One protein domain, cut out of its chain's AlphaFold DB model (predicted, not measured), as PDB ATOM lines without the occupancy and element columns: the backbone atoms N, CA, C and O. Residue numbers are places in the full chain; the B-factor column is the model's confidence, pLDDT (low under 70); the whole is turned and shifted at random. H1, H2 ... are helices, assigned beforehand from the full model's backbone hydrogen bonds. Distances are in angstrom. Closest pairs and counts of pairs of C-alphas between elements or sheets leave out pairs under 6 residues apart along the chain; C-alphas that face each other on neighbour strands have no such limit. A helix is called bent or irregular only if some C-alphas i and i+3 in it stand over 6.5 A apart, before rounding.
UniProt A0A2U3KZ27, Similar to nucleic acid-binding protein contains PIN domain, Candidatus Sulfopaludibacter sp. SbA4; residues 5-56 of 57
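What this domain is: This is residues 5 to 56 of the 57 residues of the protein "Similar to nucleic acid-binding protein contains PIN domain" of Candidatus Sulfopaludibacter sp. SbA4 (UniProt A0A2U3KZ27). Three helices make a flat slab with the short helix H1 in the middle: the longest helix, H3, packs on one side of H1 at a steep tilt, and H2 packs crosswise on the other side of H1. A long link, residues 32 to 42, runs from the last residue of H2 to the first of H3. The printed part has 52 residues with three named helices, in the order H1, H2, H3, and no named strand: the class is all helix. It is compact, with a radius of gyration of the C-alphas of 11.2 A, and spans 34 by 26 by 12 A.

How they stand to each other: H3, residues 43 to 54, touches H1, residues 8 to 15, at a steep tilt of 46 degrees, the same way. Their closest C-alphas, those of Ser 8 and Trp 43, are 5.3 A apart. H1 also touches H2, residues 22 to 31, about perpendicular at 80 degrees. Their closest C-alphas, those of Leu 10 and Thr 24, are 6.3 A apart. H2 and H3 are apart. In H2 every O i to N i+4 pair is within hydrogen-bond range; in H3 7 of 8 are, and in H1 2 of 4, beside 5 of 5 O i to N i+3 pairs.

Where its parts are: H3 measures 16.0 A from C-alpha 43 at (122.404, 150.314, 99.690) to C-alpha 54 at (107.114, 145.514, 99.239). It is neither bent nor irregular, but only just: C-alphas 49 and 52 are 6.1 A apart. H1 begins with C-alpha 8 at (117.940, 152.151, 101.814) and measures 11.2 A. H2 measures 14.5 A from C-alpha 22 to C-alpha 31.

The domain as a whole: The two C-alphas farthest apart, those of Pro 34 and Arg 56, are 34.4 A apart. The printed part has no cut. The link from H1 to H2 is short, with 6 residues, and that from H2 to H3 is long, with 11. The mean pLDDT of the printed part is 95.5, and no printed residue is under 70.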
ATOM      1  N   VAL A   5     124.042 161.162 104.017       95.56
ATOM      2  CA  VAL A   5     124.027 159.721 103.738       95.56
ATOM      3  C   VAL A   5     122.581 159.264 103.583       95.56
ATOM      4  O   VAL A   5     121.769 159.490 104.478       95.56
ATOM      5  N   ILE A   6     122.261 158.625 102.461       96.81
ATOM      6  CA  ILE A   6     120.932 158.080 102.183       96.81
ATOM      7  C   ILE A   6     120.906 156.603 102.555       96.81
ATOM      8  O   ILE A   6     121.658 155.794 102.011       96.81
ATOM      9  N   ASP A   7     120.022 156.268 103.489       97.12
ATOM     10  CA  ASP A   7     119.717 154.889 103.850       97.12
ATOM     11  C   ASP A   7     118.768 154.235 102.828       97.12
ATOM     12  O   ASP A   7     118.030 154.917 102.107       97.12
ATOM     13  N   SER A   8     118.783 152.905 102.750       97.06
ATOM     14  CA  SER A   8     117.940 152.151 101.814       97.06
ATOM     15  C   SER A   8     116.455 152.231 102.164       97.06
ATOM     16  O   SER A   8     115.625 152.303 101.256       97.06
ATOM     17  N   SER A   9     116.103 152.313 103.451       96.00
ATOM     18  CA  SER A   9     114.708 152.457 103.887       96.00
ATOM     19  C   SER A   9     114.084 153.778 103.426       96.00
ATOM     20  O   SER A   9     112.932 153.807 102.994       96.00
ATOM     21  N   LEU A  10     114.862 154.868 103.428       97.31
ATOM     22  CA  LEU A  10     114.412 156.168 102.934       97.31
ATOM     23  C   LEU A  10     114.109 156.119 101.432       97.31
ATOM     24  O   LEU A  10     113.104 156.665 100.982       97.31
ATOM     25  N   ALA A  11     114.970 155.442 100.668       96.56
ATOM     26  CA  ALA A  11     114.776 155.256  99.238       96.56
ATOM     27  C   ALA A  11     113.567 154.358  98.931       96.56
ATOM     28  O   ALA A  11     112.787 154.673  98.033       96.56
ATOM     29  N   ALA A  12     113.375 153.282  99.701       96.25
ATOM     30  CA  ALA A  12     112.220 152.398  99.572       96.25
ATOM     31  C   ALA A  12     110.894 153.146  99.799       96.25
ATOM     32  O   ALA A  12     109.969 152.989  99.003       96.25
ATOM     33  N   ALA A  13     110.828 154.044 100.788       97.19
ATOM     34  CA  ALA A  13     109.639 154.856 101.056       97.19
ATOM     35  C   ALA A  13     109.211 155.732  99.859       97.19
ATOM     36  O   ALA A  13     108.041 156.078  99.723       97.19
ATOM     37  N   TRP A  14     110.123 156.092  98.947       96.81
ATOM     38  CA  TRP A  14     109.761 156.818  97.721       96.81
ATOM     39  C   TRP A  14     109.038 155.934  96.699       96.81
ATOM     40  O   TRP A  14     108.259 156.448  95.888       96.81
ATOM     41  N   CYS A  15     109.245 154.618  96.743       95.94
ATOM     42  CA  CYS A  15     108.636 153.653  95.829       95.94
ATOM     43  C   CYS A  15     107.188 153.293  96.199       95.94
ATOM     44  O   CYS A  15     106.424 152.935  95.304       95.94
ATOM     45  N   PHE A  16     106.792 153.432  97.468       95.81
ATOM     46  CA  PHE A  16     105.487 152.997  97.980       95.81
ATOM     47  C   PHE A  16     104.661 154.192  98.478       95.81
ATOM     48  O   PHE A  16     105.072 154.846  99.434       95.81
ATOM     49  N   PRO A  17     103.526 154.543  97.835       95.06
ATOM     50  CA  PRO A  17     102.749 155.735  98.186       95.06
ATOM     51  C   PRO A  17     102.314 155.821  99.655       95.06
ATOM     52  O   PRO A  17     102.233 156.923 100.188       95.06
ATOM     53  N   ASP A  18     102.052 154.683 100.288       95.44
ATOM     54  CA  ASP A  18     101.641 154.530 101.685       95.44
ATOM     55  C   ASP A  18     102.790 154.695 102.693       95.44
ATOM     56  O   ASP A  18     102.544 155.060 103.840       95.44
ATOM     57  N   GLU A  19     104.043 154.507 102.270       96.31
ATOM     58  CA  GLU A  19     105.232 154.727 103.110       96.31
ATOM     59  C   GLU A  19     105.804 156.158 102.970       96.31
ATOM     60  O   GLU A  19     106.724 156.554 103.694       96.31
ATOM     61  N   ARG A  20     105.261 156.982 102.060       97.44
ATOM     62  CA  ARG A  20     105.701 158.375 101.875       97.44
ATOM     63  C   ARG A  20     105.263 159.255 103.040       97.44
ATOM     64  O   ARG A  20     104.108 159.258 103.452       97.44
ATOM     65  N   THR A  21     106.176 160.105 103.500       97.94
ATOM     66  CA  THR A  21     105.919 161.127 104.520       97.94
ATOM     67  C   THR A  21     106.424 162.483 104.041       97.94
ATOM     68  O   THR A  21     107.191 162.576 103.076       97.94
ATOM     69  N   ASP A  22     106.041 163.560 104.729       98.31
ATOM     70  CA  ASP A  22     106.578 164.896 104.446       98.31
ATOM     71  C   ASP A  22     108.106 164.929 104.538       98.31
ATOM     72  O   ASP A  22     108.768 165.573 103.721       98.31
ATOM     73  N   TYR A  23     108.667 164.173 105.485       97.50
ATOM     74  CA  TYR A  23     110.105 164.032 105.658       97.50
ATOM     75  C   TYR A  23     110.758 163.323 104.469       97.50
ATOM     76  O   TYR A  23     111.678 163.876 103.863       97.50
ATOM     77  N   THR A  24     110.276 162.135 104.082       97.69
ATOM     78  CA  THR A  24     110.899 161.390 102.976       97.69
ATOM     79  C   THR A  24     110.804 162.169 101.665       97.69
ATOM     80  O   THR A  24     111.786 162.248 100.927       97.69
ATOM     81  N   ASN A  25     109.686 162.854 101.418       97.50
ATOM     82  CA  ASN A  25     109.518 163.724 100.255       97.50
ATOM     83  C   ASN A  25     110.434 164.960 100.288       97.50
ATOM     84  O   ASN A  25     110.935 165.384  99.244       97.50
ATOM     85  N   ALA A  26     110.660 165.561 101.460       96.69
ATOM     86  CA  ALA A  26     111.584 166.683 101.599       96.69
ATOM     87  C   ALA A  26     113.024 166.273 101.275       96.69
ATOM     88  O   ALA A  26     113.708 166.998 100.552       96.69
ATOM     89  N   VAL A  27     113.457 165.093 101.732       96.31
ATOM     90  CA  VAL A  27     114.789 164.578 101.395       96.31
ATOM     91  C   VAL A  27     114.899 164.261  99.904       96.31
ATOM     92  O   VAL A  27     115.889 164.656  99.296       96.31
ATOM     93  N   LEU A  28     113.875 163.657  99.282       96.25
ATOM     94  CA  LEU A  28     113.864 163.413  97.832       96.25
ATOM     95  C   LEU A  28     114.063 164.708  97.033       96.25
ATOM     96  O   LEU A  28     114.873 164.753  96.109       96.25
ATOM     97  N   ARG A  29     113.355 165.783  97.406       95.69
ATOM     98  CA  ARG A  29     113.527 167.101  96.774       95.69
ATOM     99  C   ARG A  29     114.932 167.659  96.982       95.69
ATOM    100  O   ARG A  29     115.484 168.226  96.047       95.69
ATOM    101  N   ALA A  30     115.502 167.492  98.174       93.69
ATOM    102  CA  ALA A  30     116.851 167.959  98.471       93.69
ATOM    103  C   ALA A  30     117.897 167.251  97.595       93.69
ATOM    104  O   ALA A  30     118.695 167.929  96.960       93.69
ATOM    105  N   VAL A  31     117.847 165.917  97.494       93.81
ATOM    106  CA  VAL A  31     118.807 165.132  96.687       93.81
ATOM    107  C   VAL A  31     118.561 165.207  95.178       93.81
ATOM    108  O   VAL A  31     119.444 164.873  94.401       93.81
ATOM    109  N   SER A  32     117.369 165.641  94.750       91.50
ATOM    110  CA  SER A  32     117.070 165.927  93.337       91.50
ATOM    111  C   SER A  32     117.579 167.306  92.890       91.50
ATOM    112  O   SER A  32     117.563 167.617  91.701       91.50
ATOM    113  N   ALA A  33     117.990 168.153  93.836       88.25
ATOM    114  CA  ALA A  33     118.648 169.431  93.591       88.25
ATOM    115  C   ALA A  33     120.185 169.231  93.513       88.25
ATOM    116  O   ALA A  33     120.654 168.101  93.616       88.25
ATOM    117  N   PRO A  34     121.011 170.288  93.376       86.06
ATOM    118  CA  PRO A  34     122.480 170.179  93.330       86.06
ATOM    119  C   PRO A  34     123.155 169.643  94.610       86.06
ATOM    120  O   PRO A  34     124.370 169.771  94.756       86.06
ATOM    121  N   LEU A  35     122.394 169.115  95.571       86.81
ATOM    122  CA  LEU A  35     122.934 168.538  96.792       86.81
ATOM    123  C   LEU A  35     123.497 167.148  96.493       86.81
ATOM    124  O   LEU A  35     122.746 166.208  96.237       86.81
ATOM    125  N   GLU A  36     124.814 167.000  96.597       88.94
ATOM    126  CA  GLU A  36     125.436 165.680  96.565       88.94
ATOM    127  C   GLU A  36     125.093 164.886  97.832       88.94
ATOM    128  O   GLU A  36     125.255 165.356  98.963       88.94
ATOM    129  N   ALA A  37     124.644 163.651  97.626       94.12
ATOM    130  CA  ALA A  37     124.397 162.680  98.676       94.12
ATOM    131  C   ALA A  37     125.156 161.386  98.371       94.12
ATOM    132  O   ALA A  37     125.374 161.032  97.213       94.12
ATOM    133  N   ILE A  38     125.557 160.679  99.422       95.94
ATOM    134  CA  ILE A  38     126.247 159.391  99.326       95.94
ATOM    135  C   ILE A  38     125.370 158.286  99.906       95.94
ATOM    136  O   ILE A  38     124.465 158.548 100.694       95.94
ATOM    137  N   ALA A  39     125.659 157.040  99.554       96.56
ATOM    138  CA  ALA A  39     124.991 155.880 100.124       96.56
ATOM    139  C   ALA A  39     126.020 154.807 100.516       96.56
ATOM    140  O   ALA A  39     127.088 154.727  99.893       96.56
ATOM    141  N   PRO A  40     125.741 153.974 101.535       95.62
ATOM    142  CA  PRO A  40     126.584 152.830 101.862       95.62
ATOM    143  C   PRO A  40     126.699 151.849 100.689       95.62
ATOM    144  O   PRO A  40     125.781 151.709  99.887       95.62
ATOM    145  N   ARG A  41     127.796 151.083 100.628       96.31
ATOM    146  CA  ARG A  41     128.028 150.088  99.559       96.31
ATOM    147  C   ARG A  41     126.877 149.083  99.394       96.31
ATOM    148  O   ARG A  41     126.607 148.669  98.275       96.31
ATOM    149  N   LEU A  42     126.225 148.694 100.494       96.56
ATOM    150  CA  LEU A  42     125.127 147.716 100.503       96.56
ATOM    151  C   LEU A  42     123.772 148.303 100.086       96.56
ATOM    152  O   LEU A  42     122.834 147.551  99.842       96.56
ATOM    153  N   TRP A  43     123.665 149.628  99.961       97.62
ATOM    154  CA  TRP A  43     122.404 150.314  99.690       97.62
ATOM    155  C   TRP A  43     121.687 149.770  98.448       97.62
ATOM    156  O   TRP A  43     120.482 149.540  98.476       97.62
ATOM    157  N   ALA A  44     122.426 149.502  97.365       96.50
ATOM    158  CA  ALA A  44     121.842 149.001  96.122       96.50
ATOM    159  C   ALA A  44     121.261 147.584  96.273       96.50
ATOM    160  O   ALA A  44     120.218 147.287  95.688       96.50
ATOM    161  N   ASP A  45     121.910 146.729  97.069       98.00
ATOM    162  CA  ASP A  45     121.434 145.374  97.359       98.00
ATOM    163  C   ASP A  45     120.166 145.422  98.222       98.00
ATOM    164  O   ASP A  45     119.192 144.715  97.956       98.00
ATOM    165  N   GLU A  46     120.142 146.314  99.212       98.12
ATOM    166  CA  GLU A  46     118.996 146.508 100.097       98.12
ATOM    167  C   GLU A  46     117.786 147.089  99.358       98.12
ATOM    168  O   GLU A  46     116.684 146.560  99.505       98.12
ATOM    169  N   VAL A  47     117.968 148.109  98.509       97.31
ATOM    170  CA  VAL A  47     116.893 148.667  97.662       97.31
ATOM    171  C   VAL A  47     116.373 147.612  96.687       97.31
ATOM    172  O   VAL A  47     115.162 147.417  96.561       97.31
ATOM    173  N   ARG A  48     117.278 146.866  96.036       96.69
ATOM    174  CA  ARG A  48     116.904 145.769  95.134       96.69
ATOM    175  C   ARG A  48     116.074 144.701  95.842       96.69
ATOM    176  O   ARG A  48     115.200 144.127  95.204       96.69
ATOM    177  N   ASN A  49     116.350 144.400  97.108       96.50
ATOM    178  CA  ASN A  49     115.602 143.394  97.859       96.50
ATOM    179  C   ASN A  49     114.267 143.934  98.401       96.50
ATOM    180  O   ASN A  49     113.239 143.264  98.318       96.50
ATOM    181  N   SER A  50     114.266 145.158  98.929       95.69
ATOM    182  CA  SER A  50     113.094 145.757  99.580       95.69
ATOM    183  C   SER A  50     111.967 146.083  98.600       95.69
ATOM    184  O   SER A  50     110.810 145.825  98.927       95.69
ATOM    185  N   VAL A  51     112.265 146.545  97.379       95.56
ATOM    186  CA  VAL A  51     111.212 146.891  96.404       95.56
ATOM    187  C   VAL A  51     110.365 145.668  95.986       95.56
ATOM    188  O   VAL A  51     109.144 145.705  96.145       95.56
ATOM    189  N   PRO A  52     110.933 144.536  95.525       96.25
ATOM    190  CA  PRO A  52     110.150 143.338  95.219       96.25
ATOM    191  C   PRO A  52     109.448 142.735  96.439       96.25
ATOM    192  O   PRO A  52     108.382 142.145  96.284       96.25
ATOM    193  N   MET A  53     110.033 142.852  97.637       96.12
ATOM    194  CA  MET A  53     109.371 142.413  98.867       96.12
ATOM    195  C   MET A  53     108.144 143.269  99.186       96.12
ATOM    196  O   MET A  53     107.113 142.711  99.549       96.12
ATOM    197  N   GLY A  54     108.232 144.592  99.026       94.31
ATOM    198  CA  GLY A  54     107.114 145.514  99.239       94.31
ATOM    199  C   GLY A  54     105.969 145.302  98.248       94.31
ATOM    200  O   GLY A  54     104.816 145.299  98.652       94.31
ATOM    201  N   LEU A  55     106.273 144.996  96.980       93.75
ATOM    202  CA  LEU A  55     105.260 144.692  95.955       93.75
ATOM    203  C   LEU A  55     104.462 143.396  96.202       93.75
ATOM    204  O   LEU A  55     103.476 143.155  95.512       93.75
ATOM    205  N   ARG A  56     104.911 142.531  97.119       94.81
ATOM    206  CA  ARG A  56     104.243 141.261  97.472       94.81
ATOM    207  C   ARG A  56     103.411 141.349  98.754       94.81
ATOM    208  O   ARG A  56     102.869 140.324  99.165       94.81
TER     209      ARG A  56